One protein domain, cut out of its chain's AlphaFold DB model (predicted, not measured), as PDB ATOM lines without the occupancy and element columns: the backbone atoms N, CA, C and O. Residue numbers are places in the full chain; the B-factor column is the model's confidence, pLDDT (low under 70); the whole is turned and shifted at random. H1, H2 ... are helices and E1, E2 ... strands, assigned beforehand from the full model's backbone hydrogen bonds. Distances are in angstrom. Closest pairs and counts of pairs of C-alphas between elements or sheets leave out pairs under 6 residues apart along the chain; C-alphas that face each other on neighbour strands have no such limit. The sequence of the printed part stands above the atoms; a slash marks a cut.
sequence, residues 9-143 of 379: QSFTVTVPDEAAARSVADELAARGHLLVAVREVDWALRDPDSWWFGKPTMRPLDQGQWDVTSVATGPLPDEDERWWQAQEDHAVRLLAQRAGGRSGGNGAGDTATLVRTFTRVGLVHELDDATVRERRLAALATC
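What this domain is: This is residues 9 to 143 of the 379 residues of an uncharacterized protein of Phycicoccus sp. SLBN-51 (UniProt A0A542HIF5). A twisted five-stranded sheet forms a wall, with two long helices, H1 and H2, over one face, both running along the strands. H4 stands across near the first residues of H2, the short H3 grazes the sheet, and the long loop of residues 41 to 65 reaches out beyond one end of E2 and E3. The printed part has 135 residues, with four named helices and five named strands that follow each other along the chain as E1 H1 E2 E3 H2 E4 H3 E5 H4; the sheet, in the order E4 E1 E3 E2 E5, is antiparallel and the class is mixed, helices and strands. It is compact, with a radius of gyration of the C-alphas of 14.8 A, yet only just elongated, spanning 46 by 30 by 23 A.

How they stand to each other: The twisted sheet runs E4, residues 102 to 109, E1, 9 to 15, E3, 66 to 72, E2, 35 to 40, and E5, 123 to 126; E4 and E5 are edge strands. N 10 and O 107 of E1 and E4 are 2.8 A apart, N 68 and O 13 of E3 and E1 2.7 A, N 67 and O 39 of the hairpin E2 and E3 2.7 A, and N 36 and O 125 of E2 and E5 2.9 A, each within hydrogen-bond range. H1, residues 18 to 30, is over E3 and E2 at a height over the sheet of 7.8 A. H2, residues 81 to 98, is over E4 and E1 at 9.5 A, on the same face, which gives two layers, helices on one face of a sheet. E1, H1, E2 and E3, H2, E4 are split strand-helix-strand units, two strands running the same way with another strand between them, each with a right-handed crossover. H1, with residues 24 to 28 alone, and H2 only just touch, with 3 pairs of C-alphas within 8 A, the closest those of Val 24 and Leu 95 at 6.9 A. H4, residues 129 to 140, only just touches H2, with 3 such pairs, the closest those of Trp 84 and Leu 140 at 7.4 A, about perpendicular at 80 degrees. H3, residues 111 to 117, only grazes the sheet with residues 111 to 115. In H1, H2, H3 and H4 every O i to N i+4 pair is within hydrogen-bond range.

Where its parts are: E1 is 19.6 A long from C-alpha 9 at (53.392, -50.310, -17.733), E3 19.7 A, E4 21.5 A, E2 17.1 A and E5 7.5 A. H2 is 25.8 A long, H1 18.2 A, H3 10.0 A, and H4 16.2 A, ending at C-alpha 140 at (48.314, -63.288, -20.088).

The domain as a whole: The C-alphas of Gly 54 and Asp 78, the two farthest apart, are 45.8 A apart. The printed part has no cut. The link from E2 to E3, 25 residues, is long. Residues 78 to 83, of which 81 to 83 belong to H2, stand free. The mean pLDDT of the printed part is 93.7, and residue 105 is under 70.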
ATOM      1  N   GLN A   9      54.175 -51.111 -16.793       95.38
ATOM      2  CA  GLN A   9      53.392 -50.310 -17.733       95.38
ATOM      3  C   GLN A   9      52.351 -49.478 -16.982       95.38
ATOM      4  O   GLN A   9      51.720 -49.949 -16.035       95.38
ATOM      5  N   SER A  10      52.138 -48.247 -17.428       96.38
ATOM      6  CA  SER A  10      51.024 -47.398 -17.019       96.38
ATOM      7  C   SER A  10      50.115 -47.132 -18.205       96.38
ATOM      8  O   SER A  10      50.610 -46.849 -19.293       96.38
ATOM      9  N   PHE A  11      48.807 -47.152 -17.978       96.44
ATOM     10  CA  PHE A  11      47.798 -46.966 -19.017       96.44
ATOM     11  C   PHE A  11      46.850 -45.831 -18.654       96.44
ATOM     12  O   PHE A  11      46.512 -45.676 -17.477       96.44
ATOM     13  N   THR A  12      46.368 -45.108 -19.666       95.56
ATOM     14  CA  THR A  12      45.209 -44.211 -19.542       95.56
ATOM     15  C   THR A  12      44.162 -44.585 -20.587       95.56
ATOM     16  O   THR A  12      44.439 -44.633 -21.783       95.56
ATOM     17  N   VAL A  13      42.944 -44.860 -20.128       96.38
ATOM     18  CA  VAL A  13      41.781 -45.157 -20.970       96.38
ATOM     19  C   VAL A  13      40.746 -44.061 -20.770       96.38
ATOM     20  O   VAL A  13      40.312 -43.846 -19.647       96.38
ATOM     21  N   THR A  14      40.332 -43.389 -21.840       95.69
ATOM     22  CA  THR A  14      39.279 -42.366 -21.800       95.69
ATOM     23  C   THR A  14      37.992 -42.925 -22.396       95.69
ATOM     24  O   THR A  14      38.007 -43.429 -23.520       95.69
ATOM     25  N   VAL A  15      36.884 -42.825 -21.663       96.62
ATOM     26  CA  VAL A  15      35.561 -43.352 -22.038       96.62
ATOM     27  C   VAL A  15      34.448 -42.315 -21.830       96.62
ATOM     28  O   VAL A  15      34.644 -41.359 -21.076       96.62
ATOM     29  N   PRO A  16      33.273 -42.478 -22.471       96.44
ATOM     30  CA  PRO A  16      32.244 -41.436 -22.509       96.44
ATOM     31  C   PRO A  16      31.638 -41.051 -21.153       96.44
ATOM     32  O   PRO A  16      31.269 -39.893 -20.973       96.44
ATOM     33  N   ASP A  17      31.516 -41.993 -20.212       96.81
ATOM     34  CA  ASP A  17      30.833 -41.770 -18.935       96.81
ATOM     35  C   ASP A  17      31.447 -42.551 -17.759       96.81
ATOM     36  O   ASP A  17      32.276 -43.451 -17.925       96.81
ATOM     37  N   GLU A  18      31.034 -42.187 -16.540       97.56
ATOM     38  CA  GLU A  18      31.551 -42.769 -15.296       97.56
ATOM     39  C   GLU A  18      31.247 -44.268 -15.169       97.56
ATOM     40  O   GLU A  18      32.055 -45.021 -14.624       97.56
ATOM     41  N   ALA A  19      30.085 -44.719 -15.649       97.75
ATOM     42  CA  ALA A  19      29.681 -46.115 -15.523       97.75
ATOM     43  C   ALA A  19      30.567 -47.010 -16.401       97.75
ATOM     44  O   ALA A  19      31.075 -48.029 -15.925       97.75
ATOM     45  N   ALA A  20      30.827 -46.584 -17.641       97.81
ATOM     46  CA  ALA A  20      31.805 -47.209 -18.520       97.81
ATOM     47  C   ALA A  20      33.204 -47.204 -17.884       97.81
ATOM     48  O   ALA A  20      33.883 -48.231 -17.883       97.81
ATOM     49  N   ALA A  21      33.615 -46.090 -17.267       98.25
ATOM     50  CA  ALA A  21      34.927 -45.973 -16.628       98.25
ATOM     51  C   ALA A  21      35.096 -46.941 -15.449       98.25
ATOM     52  O   ALA A  21      36.140 -47.579 -15.307       98.25
ATOM     53  N   ARG A  22      34.057 -47.109 -14.625       98.44
ATOM     54  CA  ARG A  22      34.055 -48.084 -13.525       98.44
ATOM     55  C   ARG A  22      34.108 -49.524 -14.036       98.44
ATOM     56  O   ARG A  22      34.898 -50.301 -13.514       98.44
ATOM     57  N   SER A  23      33.359 -49.849 -15.091       98.25
ATOM     58  CA  SER A  23      33.423 -51.174 -15.729       98.25
ATOM     59  C   SER A  23      34.825 -51.484 -16.262       98.25
ATOM     60  O   SER A  23      35.371 -52.553 -15.996       98.25
ATOM     61  N   VAL A  24      35.445 -50.530 -16.965       98.44
ATOM     62  CA  VAL A  24      36.829 -50.658 -17.449       98.44
ATOM     63  C   VAL A  24      37.799 -50.837 -16.282       98.44
ATOM     64  O   VAL A  24      38.696 -51.673 -16.354       98.44
ATOM     65  N   ALA A  25      37.623 -50.093 -15.188       98.69
ATOM     66  CA  ALA A  25      38.479 -50.217 -14.016       98.69
ATOM     67  C   ALA A  25      38.400 -51.604 -13.359       98.69
ATOM     68  O   ALA A  25      39.436 -52.157 -12.982       98.69
ATOM     69  N   ASP A  26      37.198 -52.175 -13.264       98.75
ATOM     70  CA  ASP A  26      36.983 -53.532 -12.758       98.75
ATOM     71  C   ASP A  26      37.653 -54.580 -13.659       98.75
ATOM     72  O   ASP A  26      38.312 -55.491 -13.156       98.75
ATOM     73  N   GLU A  27      37.561 -54.430 -14.986       98.44
ATOM     74  CA  GLU A  27      38.239 -55.318 -15.939       98.44
ATOM     75  C   GLU A  27      39.772 -55.211 -15.840       98.44
ATOM     76  O   GLU A  27      40.452 -56.237 -15.805       98.44
ATOM     77  N   LEU A  28      40.340 -54.006 -15.709       98.44
ATOM     78  CA  LEU A  28      41.788 -53.820 -15.511       98.44
ATOM     79  C   LEU A  28      42.269 -54.450 -14.193       98.44
ATOM     80  O   LEU A  28      43.294 -55.137 -14.159       98.44
ATOM     81  N   ALA A  29      41.511 -54.290 -13.107       98.62
ATOM     82  CA  ALA A  29      41.814 -54.941 -11.834       98.62
ATOM     83  C   ALA A  29      41.665 -56.472 -11.918       98.62
ATOM     84  O   ALA A  29      42.462 -57.211 -11.329       98.62
ATOM     85  N   ALA A  30      40.686 -56.984 -12.669       98.38
ATOM     86  CA  ALA A  30      40.519 -58.416 -12.929       98.38
ATOM     87  C   ALA A  30      41.671 -58.994 -13.767       98.38
ATOM     88  O   ALA A  30      42.061 -60.142 -13.556       98.38
ATOM     89  N   ARG A  31      42.273 -58.185 -14.647       97.75
ATOM     90  CA  ARG A  31      43.508 -58.514 -15.376       97.75
ATOM     91  C   ARG A  31      44.775 -58.408 -14.528       97.75
ATOM     92  O   ARG A  31      45.848 -58.758 -15.012       97.75
ATOM     93  N   GLY A  32      44.673 -57.942 -13.283       98.19
ATOM     94  CA  GLY A  32      45.785 -57.860 -12.335       98.19
ATOM     95  C   GLY A  32      46.562 -56.544 -12.370       98.19
ATOM     96  O   GLY A  32      47.730 -56.533 -11.993       98.19
ATOM     97  N   HIS A  33      45.962 -55.443 -12.827       98.31
ATOM     98  CA  HIS A  33      46.580 -54.122 -12.684       98.31
ATOM     99  C   HIS A  33      46.603 -53.746 -11.196       98.31
ATOM    100  O   HIS A  33      45.567 -53.774 -10.533       98.31
ATOM    101  N   LEU A  34      47.790 -53.428 -10.671       98.38
ATOM    102  CA  LEU A  34      48.048 -53.219  -9.243       98.38
ATOM    103  C   LEU A  34      47.238 -52.047  -8.682       98.38
ATOM    104  O   LEU A  34      46.623 -52.168  -7.627       98.38
ATOM    105  N   LEU A  35      47.261 -50.918  -9.391       98.50
ATOM    106  CA  LEU A  35      46.546 -49.696  -9.037       98.50
ATOM    107  C   LEU A  35      45.618 -49.324 -10.183       98.50
ATOM    108  O   LEU A  35      46.054 -49.323 -11.336       98.50
ATOM    109  N   VAL A  36      44.371 -48.969  -9.869       98.62
ATOM    110  CA  VAL A  36      43.401 -48.464 -10.845       98.62
ATOM    111  C   VAL A  36      42.594 -47.323 -10.236       98.62
ATOM    112  O   VAL A  36      42.049 -47.442  -9.137       98.62
ATOM    113  N   ALA A  37      42.498 -46.213 -10.960       98.31
ATOM    114  CA  ALA A  37      41.753 -45.036 -10.541       98.31
ATOM    115  C   ALA A  37      40.864 -44.503 -11.664       98.31
ATOM    116  O   ALA A  37      41.261 -44.540 -12.827       98.31
ATOM    117  N   VAL A  38      39.698 -43.980 -11.289       98.25
ATOM    118  CA  VAL A  38      38.660 -43.447 -12.181       98.25
ATOM    119  C   VAL A  38      38.421 -41.981 -11.853       98.25
ATOM    120  O   VAL A  38      38.210 -41.630 -10.689       98.25
ATOM    121  N   ARG A  39      38.479 -41.115 -12.865       95.81
ATOM    122  CA  ARG A  39      38.362 -39.660 -12.703       95.81
ATOM    123  C   ARG A  39      37.702 -39.039 -13.921       95.81
ATOM    124  O   ARG A  39      37.862 -39.544 -15.022       95.81
ATOM    125  N   GLU A  40      37.023 -37.917 -13.745       95.50
ATOM    126  CA  GLU A  40      36.646 -37.095 -14.894       95.50
ATOM    127  C   GLU A  40      37.920 -36.572 -15.584       95.50
ATOM    128  O   GLU A  40      38.924 -36.284 -14.916       95.50
ATOM    129  N   VAL A  41      37.898 -36.453 -16.913       93.31
ATOM    130  CA  VAL A  41      38.992 -35.824 -17.663       93.31
ATOM    131  C   VAL A  41      39.273 -34.442 -17.077       93.31
ATOM    132  O   VAL A  41      38.360 -33.690 -16.736       93.31
ATOM    133  N   ASP A  42      40.560 -34.114 -16.945       91.12
ATOM    134  CA  ASP A  42      41.027 -32.840 -16.394       91.12
ATOM    135  C   ASP A  42      40.557 -32.550 -14.950       91.12
ATOM    136  O   ASP A  42      40.550 -31.396 -14.515       91.12
ATOM    137  N   TRP A  43      40.236 -33.584 -14.156       90.44
ATOM    138  CA  TRP A  43      39.900 -33.445 -12.726       90.44
ATOM    139  C   TRP A  43      40.899 -32.555 -11.960       90.44
ATOM    140  O   TRP A  43      40.507 -31.762 -11.105       90.44
ATOM    141  N   ALA A  44      42.187 -32.636 -12.313       89.50
ATOM    142  CA  ALA A  44      43.279 -31.894 -11.694       89.50
ATOM    143  C   ALA A  44      43.201 -30.372 -11.928       89.50
ATOM    144  O   ALA A  44      43.860 -29.620 -11.216       89.50
ATOM    145  N   LEU A  45      42.416 -29.896 -12.901       91.19
ATOM    146  CA  LEU A  45      42.149 -28.462 -13.091       91.19
ATOM    147  C   LEU A  45      41.174 -27.914 -12.044       91.19
ATOM    148  O   LEU A  45      41.141 -26.706 -11.805       91.19
ATOM    149  N   ARG A  46      40.369 -28.799 -11.442       87.50
ATOM    150  CA  ARG A  46      39.302 -28.471 -10.486       87.50
ATOM    151  C   ARG A  46      39.691 -28.763  -9.036       87.50
ATOM    152  O   ARG A  46      38.959 -28.365  -8.136       87.50
ATOM    153  N   ASP A  47      40.821 -29.428  -8.819       88.00
ATOM    154  CA  ASP A  47      41.379 -29.717  -7.499       88.00
ATOM    155  C   ASP A  47      42.247 -28.541  -7.006       88.00
ATOM    156  O   ASP A  47      43.286 -28.288  -7.616       88.00
ATOM    157  N   PRO A  48      41.867 -27.822  -5.929       90.38
ATOM    158  CA  PRO A  48      42.647 -26.706  -5.385       90.38
ATOM    159  C   PRO A  48      44.076 -27.064  -4.965       90.38
ATOM    160  O   PRO A  48      44.936 -26.183  -4.953       90.38
ATOM    161  N   ASP A  49      44.334 -28.333  -4.639       87.94
ATOM    162  CA  ASP A  49      45.652 -28.810  -4.206       87.94
ATOM    163  C   ASP A  49      46.546 -29.232  -5.389       87.94
ATOM    164  O   ASP A  49      47.731 -29.540  -5.225       87.94
ATOM    165  N   SER A  50      46.008 -29.218  -6.612       86.75
ATOM    166  CA  SER A  50      46.739 -29.550  -7.831       86.75
ATOM    167  C   SER A  50      47.513 -28.350  -8.378       86.75
ATOM    168  O   SER A  50      47.001 -27.239  -8.505       86.75
ATOM    169  N   TRP A  51      48.742 -28.589  -8.852       88.25
ATOM    170  CA  TRP A  51      49.524 -27.597  -9.609       88.25
ATOM    171  C   TRP A  51      48.796 -27.083 -10.864       88.25
ATOM    172  O   TRP A  51      49.098 -25.997 -11.371       88.25
ATOM    173  N   TRP A  52      47.855 -27.871 -11.388       88.00
ATOM    174  CA  TRP A  52      47.055 -27.527 -12.556       88.00
ATOM    175  C   TRP A  52      45.777 -26.742 -12.227       88.00
ATOM    176  O   TRP A  52      45.059 -26.369 -13.155       88.00
ATOM    177  N   PHE A  53      45.498 -26.450 -10.952       92.06
ATOM    178  CA  PHE A  53      44.286 -25.746 -10.541       92.06
ATOM    179  C   PHE A  53      44.084 -24.432 -11.308       92.06
ATOM    180  O   PHE A  53      44.969 -23.572 -11.349       92.06
ATOM    181  N   GLY A  54      42.912 -24.282 -11.930       90.00
ATOM    182  CA  GLY A  54      42.530 -23.080 -12.676       90.00
ATOM    183  C   GLY A  54      43.274 -22.849 -14.000       90.00
ATOM    184  O   GLY A  54      43.082 -21.798 -14.615       90.00
ATOM    185  N   LYS A  55      44.115 -23.787 -14.461       92.00
ATOM    186  CA  LYS A  55      44.782 -23.689 -15.770       92.00
ATOM    187  C   LYS A  55      43.833 -24.060 -16.920       92.00
ATOM    188  O   LYS A  55      42.853 -24.769 -16.691       92.00
ATOM    189  N   PRO A  56      44.101 -23.600 -18.159       89.88
ATOM    190  CA  PRO A  56      43.319 -24.006 -19.324       89.88
ATOM    191  C   PRO A  56      43.361 -25.522 -19.546       89.88
ATOM    192  O   PRO A  56      44.381 -26.163 -19.287       89.88
ATOM    193  N   THR A  57      42.267 -26.076 -20.070       87.94
ATOM    194  CA  THR A  57      42.224 -27.480 -20.496       87.94
ATOM    195  C   THR A  57      43.201 -27.737 -21.635       87.94
ATOM    196  O   THR A  57      43.260 -26.983 -22.608       87.94
ATOM    197  N   MET A  58      43.944 -28.835 -21.518       83.00
ATOM    198  CA  MET A  58      44.781 -29.360 -22.599       83.00
ATOM    199  C   MET A  58      43.999 -30.318 -23.508       83.00
ATOM    200  O   MET A  58      44.471 -30.673 -24.584       83.00
ATOM    201  N   ARG A  59      42.800 -30.735 -23.084       88.50
ATOM    202  CA  ARG A  59      41.942 -31.717 -23.755       88.50
ATOM    203  C   ARG A  59      40.508 -31.176 -23.901       88.50
ATOM    204  O   ARG A  59      39.562 -31.769 -23.374       88.50
ATOM    205  N   PRO A  60      40.298 -30.056 -24.624       86.69
ATOM    206  CA  PRO A  60      38.990 -29.398 -24.713       86.69
ATOM    207  C   PRO A  60      37.901 -30.269 -25.353       86.69
ATOM    208  O   PRO A  60      36.724 -30.090 -25.058       86.69
ATOM    209  N   LEU A  61      38.278 -31.215 -26.216       85.25
ATOM    210  CA  LEU A  61      37.343 -32.120 -26.892       85.25
ATOM    211  C   LEU A  61      36.916 -33.316 -26.030       85.25
ATOM    212  O   LEU A  61      35.940 -33.984 -26.361       85.25
ATOM    213  N   ASP A  62      37.626 -33.570 -24.931       89.06
ATOM    214  CA  ASP A  62      37.378 -34.714 -24.051       89.06
ATOM    215  C   ASP A  62      36.633 -34.306 -22.772       89.06
ATOM    216  O   ASP A  62      36.463 -35.106 -21.856       89.06
ATOM    217  N   GLN A  63      36.192 -33.050 -22.681       91.69
ATOM    218  CA  GLN A  63      35.473 -32.559 -21.509       91.69
ATOM    219  C   GLN A  63      34.168 -33.338 -21.300       91.69
ATOM    220  O   GLN A  63      33.414 -33.578 -22.243       91.69
ATOM    221  N   GLY A  64      33.905 -33.718 -20.049       90.56
ATOM    222  CA  GLY A  64      32.763 -34.553 -19.664       90.56
ATOM    223  C   GLY A  64      32.986 -36.060 -19.828       90.56
ATOM    224  O   GLY A  64      32.156 -36.834 -19.357       90.56
ATOM    225  N   GLN A  65      34.097 -36.482 -20.443       96.06
ATOM    226  CA  GLN A  65      34.523 -37.883 -20.475       96.06
ATOM    227  C   GLN A  65      35.277 -38.257 -19.190       96.06
ATOM    228  O   GLN A  65      35.586 -37.407 -18.348       96.06
ATOM    229  N   TRP A  66      35.589 -39.541 -19.042       97.50
ATOM    230  CA  TRP A  66      36.222 -40.105 -17.853       97.50
ATOM    231  C   TRP A  66      37.502 -40.861 -18.199       97.50
ATOM    232  O   TRP A  66      37.511 -41.685 -19.109       97.50
ATOM    233  N   ASP A  67      38.567 -40.602 -17.443       96.50
ATOM    234  CA  ASP A  67      39.841 -41.309 -17.507       96.50
ATOM    235  C   ASP A  67      39.899 -42.442 -16.469       96.50
ATOM    236  O   ASP A  67      39.622 -42.255 -15.279       96.50
ATOM    237  N   VAL A  68      40.357 -43.608 -16.918       98.12
ATOM    238  CA  VAL A  68      40.788 -44.737 -16.097       98.12
ATOM    239  C   VAL A  68      42.297 -44.862 -16.226       98.12
ATOM    240  O   VAL A  68      42.813 -45.223 -17.282       98.12
ATOM    241  N   THR A  69      43.020 -44.561 -15.152       97.25
ATOM    242  CA  THR A  69      44.482 -44.714 -15.107       97.25
ATOM    243  C   THR A  69      44.847 -45.967 -14.335       97.25
ATOM    244  O   THR A  69      44.286 -46.188 -13.259       97.25
ATOM    245  N   SER A  70      45.802 -46.755 -14.824       97.94
ATOM    246  CA  SER A  70      46.229 -47.980 -14.138       97.94
ATOM    247  C   SER A  70      47.719 -48.282 -14.272       97.94
ATOM    248  O   SER A  70      48.381 -47.727 -15.147       97.94
ATOM    249  N   VAL A  71      48.239 -49.161 -13.406       97.69
ATOM    250  CA  VAL A  71      49.631 -49.645 -13.437       97.69
ATOM    251  C   VAL A  71      49.663 -51.173 -13.442       97.69
ATOM    252  O   VAL A  71      49.128 -51.802 -12.529       97.69
ATOM    253  N   ALA A  72      50.327 -51.776 -14.429       96.81
ATOM    254  CA  ALA A  72      50.590 -53.210 -14.508       96.81
ATOM    255  C   ALA A  72      52.068 -53.492 -14.199       96.81
ATOM    256  O   ALA A  72      52.963 -53.060 -14.924       96.81
ATOM    257  N   THR A  73      52.330 -54.226 -13.115       94.94
ATOM    258  CA  THR A  73      53.685 -54.441 -12.575       94.94
ATOM    259  C   THR A  73      54.281 -55.815 -12.894       94.94
ATOM    260  O   THR A  73      55.410 -56.091 -12.500       94.94
ATOM    261  N   GLY A  74      53.554 -56.679 -13.607       89.50
ATOM    262  CA  GLY A  74      53.917 -58.085 -13.806       89.50
ATOM    263  C   GLY A  74      53.376 -59.003 -12.698       89.50
ATOM    264  O   GLY A  74      52.567 -58.563 -11.888       89.50
ATOM    265  N   PRO A  75      53.771 -60.285 -12.659       96.38
ATOM    266  CA  PRO A  75      54.780 -60.913 -13.505       96.38
ATOM    267  C   PRO A  75      54.256 -61.217 -14.914       96.38
ATOM    268  O   PRO A  75      53.049 -61.245 -15.159       96.38
ATOM    269  N   LEU A  76      55.188 -61.460 -15.829       95.94
ATOM    270  CA  LEU A  76      54.959 -61.924 -17.193       95.94
ATOM    271  C   LEU A  76      55.148 -63.454 -17.283       95.94
ATOM    272  O   LEU A  76      55.794 -64.044 -16.406       95.94
ATOM    273  N   PRO A  77      54.593 -64.127 -18.307       96.00
ATOM    274  CA  PRO A  77      54.751 -65.570 -18.498       96.00
ATOM    275  C   PRO A  77      56.207 -66.033 -18.664       96.00
ATOM    276  O   PRO A  77      56.571 -67.087 -18.126       96.00
ATOM    277  N   ASP A  78      57.032 -65.242 -19.354       95.06
ATOM    278  CA  ASP A  78      58.455 -65.482 -19.614       95.06
ATOM    279  C   ASP A  78      59.227 -64.159 -19.831       95.06
ATOM    280  O   ASP A  78      58.707 -63.077 -19.553       95.06
ATOM    281  N   GLU A  79      60.492 -64.261 -20.246       94.56
ATOM    282  CA  GLU A  79      61.439 -63.145 -20.375       94.56
ATOM    283  C   GLU A  79      61.229 -62.244 -21.604       94.56
ATOM    284  O   GLU A  79      61.902 -61.218 -21.709       94.56
ATOM    285  N   ASP A  80      60.300 -62.570 -22.514       93.75
ATOM    286  CA  ASP A  80      59.984 -61.733 -23.679       93.75
ATOM    287  C   ASP A  80      59.112 -60.535 -23.268       93.75
ATOM    288  O   ASP A  80      57.911 -60.462 -23.535       93.75
ATOM    289  N   GLU A  81      59.724 -59.596 -22.541       93.31
ATOM    290  CA  GLU A  81      59.020 -58.453 -21.959       93.31
ATOM    291  C   GLU A  81      58.257 -57.653 -23.014       93.31
ATOM    292  O   GLU A  81      57.095 -57.323 -22.793       93.31
ATOM    293  N   ARG A  82      58.884 -57.390 -24.167       91.31
ATOM    294  CA  ARG A  82      58.281 -56.601 -25.248       91.31
ATOM    295  C   ARG A  82      57.023 -57.260 -25.793       91.31
ATOM    296  O   ARG A  82      56.007 -56.585 -25.936       91.31
ATOM    297  N   TRP A  83      57.067 -58.571 -26.031       94.50
ATOM    298  CA  TRP A  83      55.907 -59.304 -26.525       94.50
ATOM    299  C   TRP A  83      54.726 -59.208 -25.563       94.50
ATOM    300  O   TRP A  83      53.628 -58.815 -25.952       94.50
ATOM    301  N   TRP A  84      54.940 -59.532 -24.287       95.12
ATOM    302  CA  TRP A  84      53.848 -59.539 -23.315       95.12
ATOM    303  C   TRP A  84      53.341 -58.138 -22.972       95.12
ATOM    304  O   TRP A  84      52.159 -57.980 -22.665       95.12
ATOM    305  N   GLN A  85      54.206 -57.125 -23.046       93.06
ATOM    306  CA  GLN A  85      53.811 -55.724 -22.926       93.06
ATOM    307  C   GLN A  85      52.906 -55.301 -24.088       93.06
ATOM    308  O   GLN A  85      51.854 -54.715 -23.834       93.06
ATOM    309  N   ALA A  86      53.246 -55.673 -25.325       92.62
ATOM    310  CA  ALA A  86      52.414 -55.403 -26.496       92.62
ATOM    311  C   ALA A  86      51.073 -56.158 -26.454       92.62
ATOM    312  O   ALA A  86      50.029 -55.590 -26.774       92.62
ATOM    313  N   GLN A  87      51.062 -57.410 -25.979       94.25
ATOM    314  CA  GLN A  87      49.818 -58.156 -25.734       94.25
ATOM    315  C   GLN A  87      48.920 -57.445 -24.705       94.25
ATOM    316  O   GLN A  87      47.696 -57.422 -24.856       94.25
ATOM    317  N   GLU A  88      49.506 -56.839 -23.665       95.00
ATOM    318  CA  GLU A  88      48.737 -56.054 -22.698       95.00
ATOM    319  C   GLU A  88      48.218 -54.742 -23.295       95.00
ATOM    320  O   GLU A  88      47.036 -54.443 -23.135       95.00
ATOM    321  N   ASP A  89      49.059 -53.992 -24.013       92.69
ATOM    322  CA  ASP A  89      48.656 -52.776 -24.732       92.69
ATOM    323  C   ASP A  89      47.460 -53.049 -25.652       92.69
ATOM    324  O   ASP A  89      46.454 -52.330 -25.604       92.69
ATOM    325  N   HIS A  90      47.525 -54.140 -26.416       92.06
ATOM    326  CA  HIS A  90      46.446 -54.575 -27.290       92.06
ATOM    327  C   HIS A  90      45.161 -54.905 -26.520       92.06
ATOM    328  O   HIS A  90      44.068 -54.442 -26.861       92.06
ATOM    329  N   ALA A  91      45.271 -55.670 -25.432       93.44
ATOM    330  CA  ALA A  91      44.118 -56.037 -24.619       93.44
ATOM    331  C   ALA A  91      43.436 -54.813 -23.979       93.44
ATOM    332  O   ALA A  91      42.202 -54.744 -23.944       93.44
ATOM    333  N   VAL A  92      44.216 -53.833 -23.512       94.75
ATOM    334  CA  VAL A  92      43.707 -52.571 -22.954       94.75
ATOM    335  C   VAL A  92      43.051 -51.709 -24.038       94.75
ATOM    336  O   VAL A  92      42.001 -51.111 -23.791       94.75
ATOM    337  N   ARG A  93      43.595 -51.686 -25.260       90.94
ATOM    338  CA  ARG A  93      42.959 -51.024 -26.413       90.94
ATOM    339  C   ARG A  93      41.599 -51.626 -26.738       90.94
ATOM    340  O   ARG A  93      40.622 -50.888 -26.859       90.94
ATOM    341  N   LEU A  94      41.509 -52.954 -26.831       90.81
ATOM    342  CA  LEU A  94      40.240 -53.644 -27.082       90.81
ATOM    343  C   LEU A  94      39.220 -53.383 -25.970       90.81
ATOM    344  O   LEU A  94      38.036 -53.192 -26.250       90.81
ATOM    345  N   LEU A  95      39.670 -53.345 -24.714       93.88
ATOM    346  CA  LEU A  95      38.834 -52.977 -23.575       93.88
ATOM    347  C   LEU A  95      38.260 -51.561 -23.735       93.88
ATOM    348  O   LEU A  95      37.049 -51.373 -23.614       93.88
ATOM    349  N   ALA A  96      39.109 -50.584 -24.057       92.88
ATOM    350  CA  ALA A  96      38.690 -49.205 -24.279       92.88
ATOM    351  C   ALA A  96      37.669 -49.093 -25.422       92.88
ATOM    352  O   ALA A  96      36.631 -48.454 -25.257       92.88
ATOM    353  N   GLN A  97      37.920 -49.769 -26.547       89.88
ATOM    354  CA  GLN A  97      37.023 -49.766 -27.705       89.88
ATOM    355  C   GLN A  97      35.652 -50.374 -27.383       89.88
ATOM    356  O   GLN A  97      34.630 -49.796 -27.752       89.88
ATOM    357  N   ARG A  98      35.600 -51.497 -26.647       93.00
ATOM    358  CA  ARG A  98      34.327 -52.095 -26.194       93.00
ATOM    359  C   ARG A  98      33.517 -51.147 -25.313       93.00
ATOM    360  O   ARG A  98      32.291 -51.173 -25.366       93.00
ATOM    361  N   ALA A  99      34.194 -50.303 -24.538       94.44
ATOM    362  CA  ALA A  99      33.575 -49.280 -23.702       94.44
ATOM    363  C   ALA A  99      33.225 -47.981 -24.465       94.44
ATOM    364  O   ALA A  99      32.833 -46.995 -23.844       94.44
ATOM    365  N   GLY A 100      33.372 -47.952 -25.798       91.25
ATOM    366  CA  GLY A 100      33.120 -46.763 -26.620       91.25
ATOM    367  C   GLY A 100      34.160 -45.653 -26.434       91.25
ATOM    368  O   GLY A 100      33.879 -44.494 -26.735       91.25
ATOM    369  N   GLY A 101      35.334 -45.995 -25.906       91.25
ATOM    370  CA  GLY A 101      36.430 -45.080 -25.620       91.25
ATOM    371  C   GLY A 101      37.711 -45.409 -26.381       91.25
ATOM    372  O   GLY A 101      37.723 -46.155 -27.361       91.25
ATOM    373  N   ARG A 102      38.818 -44.838 -25.905       89.88
ATOM    374  CA  ARG A 102      40.164 -45.017 -26.463       89.88
ATOM    375  C   ARG A 102      41.201 -45.136 -25.356       89.88
ATOM    376  O   ARG A 102      41.042 -44.541 -24.295       89.88
ATOM    377  N   SER A 103      42.283 -45.858 -25.611       88.31
ATOM    378  CA  SER A 103      43.476 -45.810 -24.762       88.31
ATOM    379  C   SER A 103      44.518 -44.882 -25.379       88.31
ATOM    380  O   SER A 103      44.704 -44.900 -26.595       88.31
ATOM    381  N   GLY A 104      45.221 -44.109 -24.562       73.88
ATOM    382  CA  GLY A 104      46.321 -43.249 -24.995       73.88
ATOM    383  C   GLY A 104      47.248 -42.915 -23.830       73.88
ATOM    384  O   GLY A 104      46.882 -43.095 -22.674       73.88
ATOM    385  N   GLY A 105      48.460 -42.432 -24.115       59.41
ATOM    386  CA  GLY A 105      49.416 -42.063 -23.062       59.41
ATOM    387  C   GLY A 105      49.940 -43.255 -22.257       59.41
ATOM    388  O   GLY A 105      50.221 -43.115 -21.065       59.41
ATOM    389  N   ASN A 106      50.046 -44.425 -22.893       76.38
ATOM    390  CA  ASN A 106      50.683 -45.582 -22.283       76.38
ATOM    391  C   ASN A 106      52.180 -45.296 -22.118       76.38
ATOM    392  O   ASN A 106      52.806 -44.664 -22.971       76.38
ATOM    393  N   GLY A 107      52.747 -45.733 -21.002       83.62
ATOM    394  CA  GLY A 107      54.145 -45.493 -20.670       83.62
ATOM    395  C   GLY A 107      54.744 -46.680 -19.943       83.62
ATOM    396  O   GLY A 107      54.022 -47.479 -19.353       83.62
ATOM    397  N   ALA A 108      56.067 -46.776 -19.968       88.12
ATOM    398  CA  ALA A 108      56.819 -47.743 -19.184       88.12
ATOM    399  C   ALA A 108      57.766 -47.005 -18.235       88.12
ATOM    400  O   ALA A 108      58.309 -45.950 -18.570       88.12
ATOM    401  N   GLY A 109      57.961 -47.546 -17.039       91.50
ATOM    402  CA  GLY A 109      58.876 -46.961 -16.070       91.50
ATOM    403  C   GLY A 109      59.232 -47.901 -14.931       91.50
ATOM    404  O   GLY A 109      58.656 -48.977 -14.772       91.50
ATOM    405  N   ASP A 110      60.194 -47.470 -14.116       94.69
ATOM    406  CA  ASP A 110      60.560 -48.166 -12.884       94.69
ATOM    407  C   ASP A 110      59.325 -48.368 -11.989       94.69
ATOM    408  O   ASP A 110      58.618 -47.414 -11.645       94.69
ATOM    409  N   THR A 111      59.082 -49.620 -11.598       93.94
ATOM    410  CA  THR A 111      57.886 -50.039 -10.856       93.94
ATOM    411  C   THR A 111      57.702 -49.252  -9.564       93.94
ATOM    412  O   THR A 111      56.614 -48.743  -9.293       93.94
ATOM    413  N   ALA A 112      58.765 -49.109  -8.766       93.94
ATOM    414  CA  ALA A 112      58.691 -48.406  -7.488       93.94
ATOM    415  C   ALA A 112      58.350 -46.923  -7.685       93.94
ATOM    416  O   ALA A 112      57.583 -46.342  -6.915       93.94
ATOM    417  N   THR A 113      58.900 -46.314  -8.733       94.62
ATOM    418  CA  THR A 113      58.612 -44.931  -9.098       94.62
ATOM    419  C   THR A 113      57.167 -44.760  -9.536       94.62
ATOM    420  O   THR A 113      56.497 -43.913  -8.951       94.62
ATOM    421  N   LEU A 114      56.665 -45.579 -10.468       93.81
ATOM    422  CA  LEU A 114      55.276 -45.494 -10.933       93.81
ATOM    423  C   LEU A 114      54.276 -45.679  -9.785       93.81
ATOM    424  O   LEU A 114      53.355 -44.882  -9.646       93.81
ATOM    425  N   VAL A 115      54.484 -46.664  -8.907       95.00
ATOM    426  CA  VAL A 115      53.607 -46.908  -7.745       95.00
ATOM    427  C   VAL A 115      53.639 -45.748  -6.742       95.00
ATOM    428  O   VAL A 115      52.608 -45.377  -6.169       95.00
ATOM    429  N   ARG A 116      54.817 -45.152  -6.523       95.06
ATOM    430  CA  ARG A 116      54.984 -44.005  -5.619       95.06
ATOM    431  C   ARG A 116      54.319 -42.746  -6.170       95.06
ATOM    432  O   ARG A 116      53.712 -42.009  -5.397       95.06
ATOM    433  N   THR A 117      54.470 -42.468  -7.464       92.81
ATOM    434  CA  THR A 117      53.965 -41.238  -8.095       92.81
ATOM    435  C   THR A 117      52.526 -41.356  -8.586       92.81
ATOM    436  O   THR A 117      51.927 -40.336  -8.926       92.81
ATOM    437  N   PHE A 118      51.945 -42.559  -8.589       94.19
ATOM    438  CA  PHE A 118      50.542 -42.759  -8.931       94.19
ATOM    439  C   PHE A 118      49.633 -41.956  -7.989       94.19
ATOM    440  O   PHE A 118      49.597 -42.179  -6.772       94.19
ATOM    441  N   THR A 119      48.876 -41.016  -8.557       90.62
ATOM    442  CA  THR A 119      47.875 -40.251  -7.807       90.62
ATOM    443  C   THR A 119      46.776 -41.184  -7.298       90.62
ATOM    444  O   THR A 119      46.229 -41.989  -8.046       90.62
ATOM    445  N   ARG A 120      46.443 -41.083  -6.009       93.69
ATOM    446  CA  ARG A 120      45.417 -41.917  -5.358       93.69
ATOM    447  C   ARG A 120      44.039 -41.256  -5.312       93.69
ATOM    448  O   ARG A 120      43.086 -41.858  -4.829       93.69
ATOM    449  N   VAL A 121      43.898 -40.037  -5.835       92.38
ATOM    450  CA  VAL A 121      42.572 -39.426  -6.020       92.38
ATOM    451  C   VAL A 121      41.767 -40.312  -6.966       92.38
ATOM    452  O   VAL A 121      42.311 -40.760  -7.970       92.38
ATOM    453  N   GLY A 122      40.507 -40.612  -6.655       95.94
ATOM    454  CA  GLY A 122      39.678 -41.495  -7.486       95.94
ATOM    455  C   GLY A 122      40.160 -42.951  -7.562       95.94
ATOM    456  O   GLY A 122      39.729 -43.674  -8.455       95.94
ATOM    457  N   LEU A 123      41.061 -43.391  -6.671       98.19
ATOM    458  CA  LEU A 123      41.490 -44.789  -6.588       98.19
ATOM    459  C   LEU A 123      40.283 -45.683  -6.278       98.19
ATOM    460  O   LEU A 123      39.559 -45.444  -5.313       98.19
ATOM    461  N   VAL A 124      40.082 -46.701  -7.109       98.44
ATOM    462  CA  VAL A 124      38.988 -47.673  -6.968       98.44
ATOM    463  C   VAL A 124      39.502 -49.083  -6.697       98.44
ATOM    464  O   VAL A 124      38.817 -49.835  -6.011       98.44
ATOM    465  N   HIS A 125      40.715 -49.415  -7.157       98.50
ATOM    466  CA  HIS A 125      41.370 -50.696  -6.880       98.50
ATOM    467  C   HIS A 125      42.834 -50.504  -6.485       98.50
ATOM    468  O   HIS A 125      43.579 -49.782  -7.151       98.50
ATOM    469  N   GLU A 126      43.237 -51.200  -5.424       98.38
ATOM    470  CA  GLU A 126      44.623 -51.412  -4.998       98.38
ATOM    471  C   GLU A 126      44.737 -52.881  -4.585       98.38
ATOM    472  O   GLU A 126      44.095 -53.320  -3.629       98.38
ATOM    473  N   LEU A 127      45.460 -53.665  -5.382       98.44
ATOM    474  CA  LEU A 127      45.590 -55.110  -5.203       98.44
ATOM    475  C   LEU A 127      46.844 -55.445  -4.388       98.44
ATOM    476  O   LEU A 127      47.825 -54.709  -4.415       98.44
ATOM    477  N   ASP A 128      46.836 -56.583  -3.695       97.81
ATOM    478  CA  ASP A 128      48.062 -57.143  -3.121       97.81
ATOM    479  C   ASP A 128      48.877 -57.930  -4.166       97.81
ATOM    480  O   ASP A 128      48.359 -58.360  -5.202       97.81
ATOM    481  N   ASP A 129      50.163 -58.146  -3.878       96.31
ATOM    482  CA  ASP A 129      51.106 -58.805  -4.793       96.31
ATOM    483  C   ASP A 129      50.677 -60.228  -5.188       96.31
ATOM    484  O   ASP A 129      50.938 -60.675  -6.308       96.31
ATOM    485  N   ALA A 130      50.014 -60.958  -4.285       97.50
ATOM    486  CA  ALA A 130      49.557 -62.319  -4.554       97.50
ATOM    487  C   ALA A 130      48.409 -62.319  -5.573       97.50
ATOM    488  O   ALA A 130      48.435 -63.085  -6.541       97.50
ATOM    489  N   THR A 131      47.455 -61.407  -5.394       98.31
ATOM    490  CA  THR A 131      46.314 -61.200  -6.286       98.31
ATOM    491  C   THR A 131      46.768 -60.695  -7.651       98.31
ATOM    492  O   THR A 131      46.309 -61.204  -8.677       98.31
ATOM    493  N   VAL A 132      47.702 -59.736  -7.688       98.19
ATOM    494  CA  VAL A 132      48.332 -59.268  -8.932       98.19
ATOM    495  C   VAL A 132      48.972 -60.441  -9.664       98.19
ATOM    496  O   VAL A 132      48.669 -60.671 -10.834       98.19
ATOM    497  N   ARG A 133      49.797 -61.240  -8.974       97.44
ATOM    498  CA  ARG A 133      50.478 -62.392  -9.571       97.44
ATOM    499  C   ARG A 133      49.514 -63.387 -10.207       97.44
ATOM    500  O   ARG A 133      49.738 -63.803 -11.341       97.44
ATOM    501  N   GLU A 134      48.481 -63.786  -9.475       97.94
ATOM    502  CA  GLU A 134      47.480 -64.736  -9.962       97.94
ATOM    503  C   GLU A 134      46.767 -64.195 -11.208       97.94
ATOM    504  O   GLU A 134      46.737 -64.855 -12.248       97.94
ATOM    505  N   ARG A 135      46.247 -62.966 -11.123       98.38
ATOM    506  CA  ARG A 135      45.432 -62.364 -12.181       98.38
ATOM    507  C   ARG A 135      46.233 -62.013 -13.429       98.38
ATOM    508  O   ARG A 135      45.754 -62.286 -14.525       98.38
ATOM    509  N   ARG A 136      47.453 -61.476 -13.289       97.31
ATOM    510  CA  ARG A 136      48.335 -61.176 -14.433       97.31
ATOM    511  C   ARG A 136      48.652 -62.440 -15.224       97.31
ATOM    512  O   ARG A 136      48.492 -62.450 -16.439       97.31
ATOM    513  N   LEU A 137      49.053 -63.517 -14.543       97.00
ATOM    514  CA  LEU A 137      49.375 -64.780 -15.211       97.00
ATOM    515  C   LEU A 137      48.138 -65.416 -15.849       97.00
ATOM    516  O   LEU A 137      48.233 -65.912 -16.966       97.00
ATOM    517  N   ALA A 138      46.981 -65.371 -15.183       97.31
ATOM    518  CA  ALA A 138      45.732 -65.869 -15.754       97.31
ATOM    519  C   ALA A 138      45.305 -65.070 -16.998       97.31
ATOM    520  O   ALA A 138      44.935 -65.666 -18.008       97.31
ATOM    521  N   ALA A 139      45.396 -63.738 -16.953       96.81
ATOM    522  CA  ALA A 139      45.056 -62.872 -18.077       96.81
ATOM    523  C   ALA A 139      46.003 -63.094 -19.267       96.81
ATOM    524  O   ALA A 139      45.540 -63.316 -20.385       96.81
ATOM    525  N   LEU A 140      47.317 -63.102 -19.032       96.00
ATOM    526  CA  LEU A 140      48.314 -63.288 -20.088       96.00
ATOM    527  C   LEU A 140      48.337 -64.719 -20.641       96.00
ATOM    528  O   LEU A 140      48.646 -64.897 -21.811       96.00
ATOM    529  N   ALA A 141      47.925 -65.730 -19.869       94.19
ATOM    530  CA  ALA A 141      47.777 -67.101 -20.370       94.19
ATOM    531  C   ALA A 141      46.701 -67.247 -21.463       94.19
ATOM    532  O   ALA A 141      46.696 -68.242 -22.185       94.19
ATOM    533  N   THR A 142      45.787 -66.276 -21.589       93.44
ATOM    534  CA  THR A 142      44.819 -66.228 -22.699       93.44
ATOM    535  C   THR A 142      45.400 -65.616 -23.975       93.44
ATOM    536  O   THR A 142      44.806 -65.761 -25.042       93.44
ATOM    537  N   CYS A 143      46.555 -64.953 -23.876       92.81
ATOM    538  CA  CYS A 143      47.259 -64.354 -25.002       92.81
ATOM    539  C   CYS A 143      48.252 -65.378 -25.586       92.81
ATOM    540  O   CYS A 143      48.882 -66.125 -24.830       92.81
TER     541      CYS A 143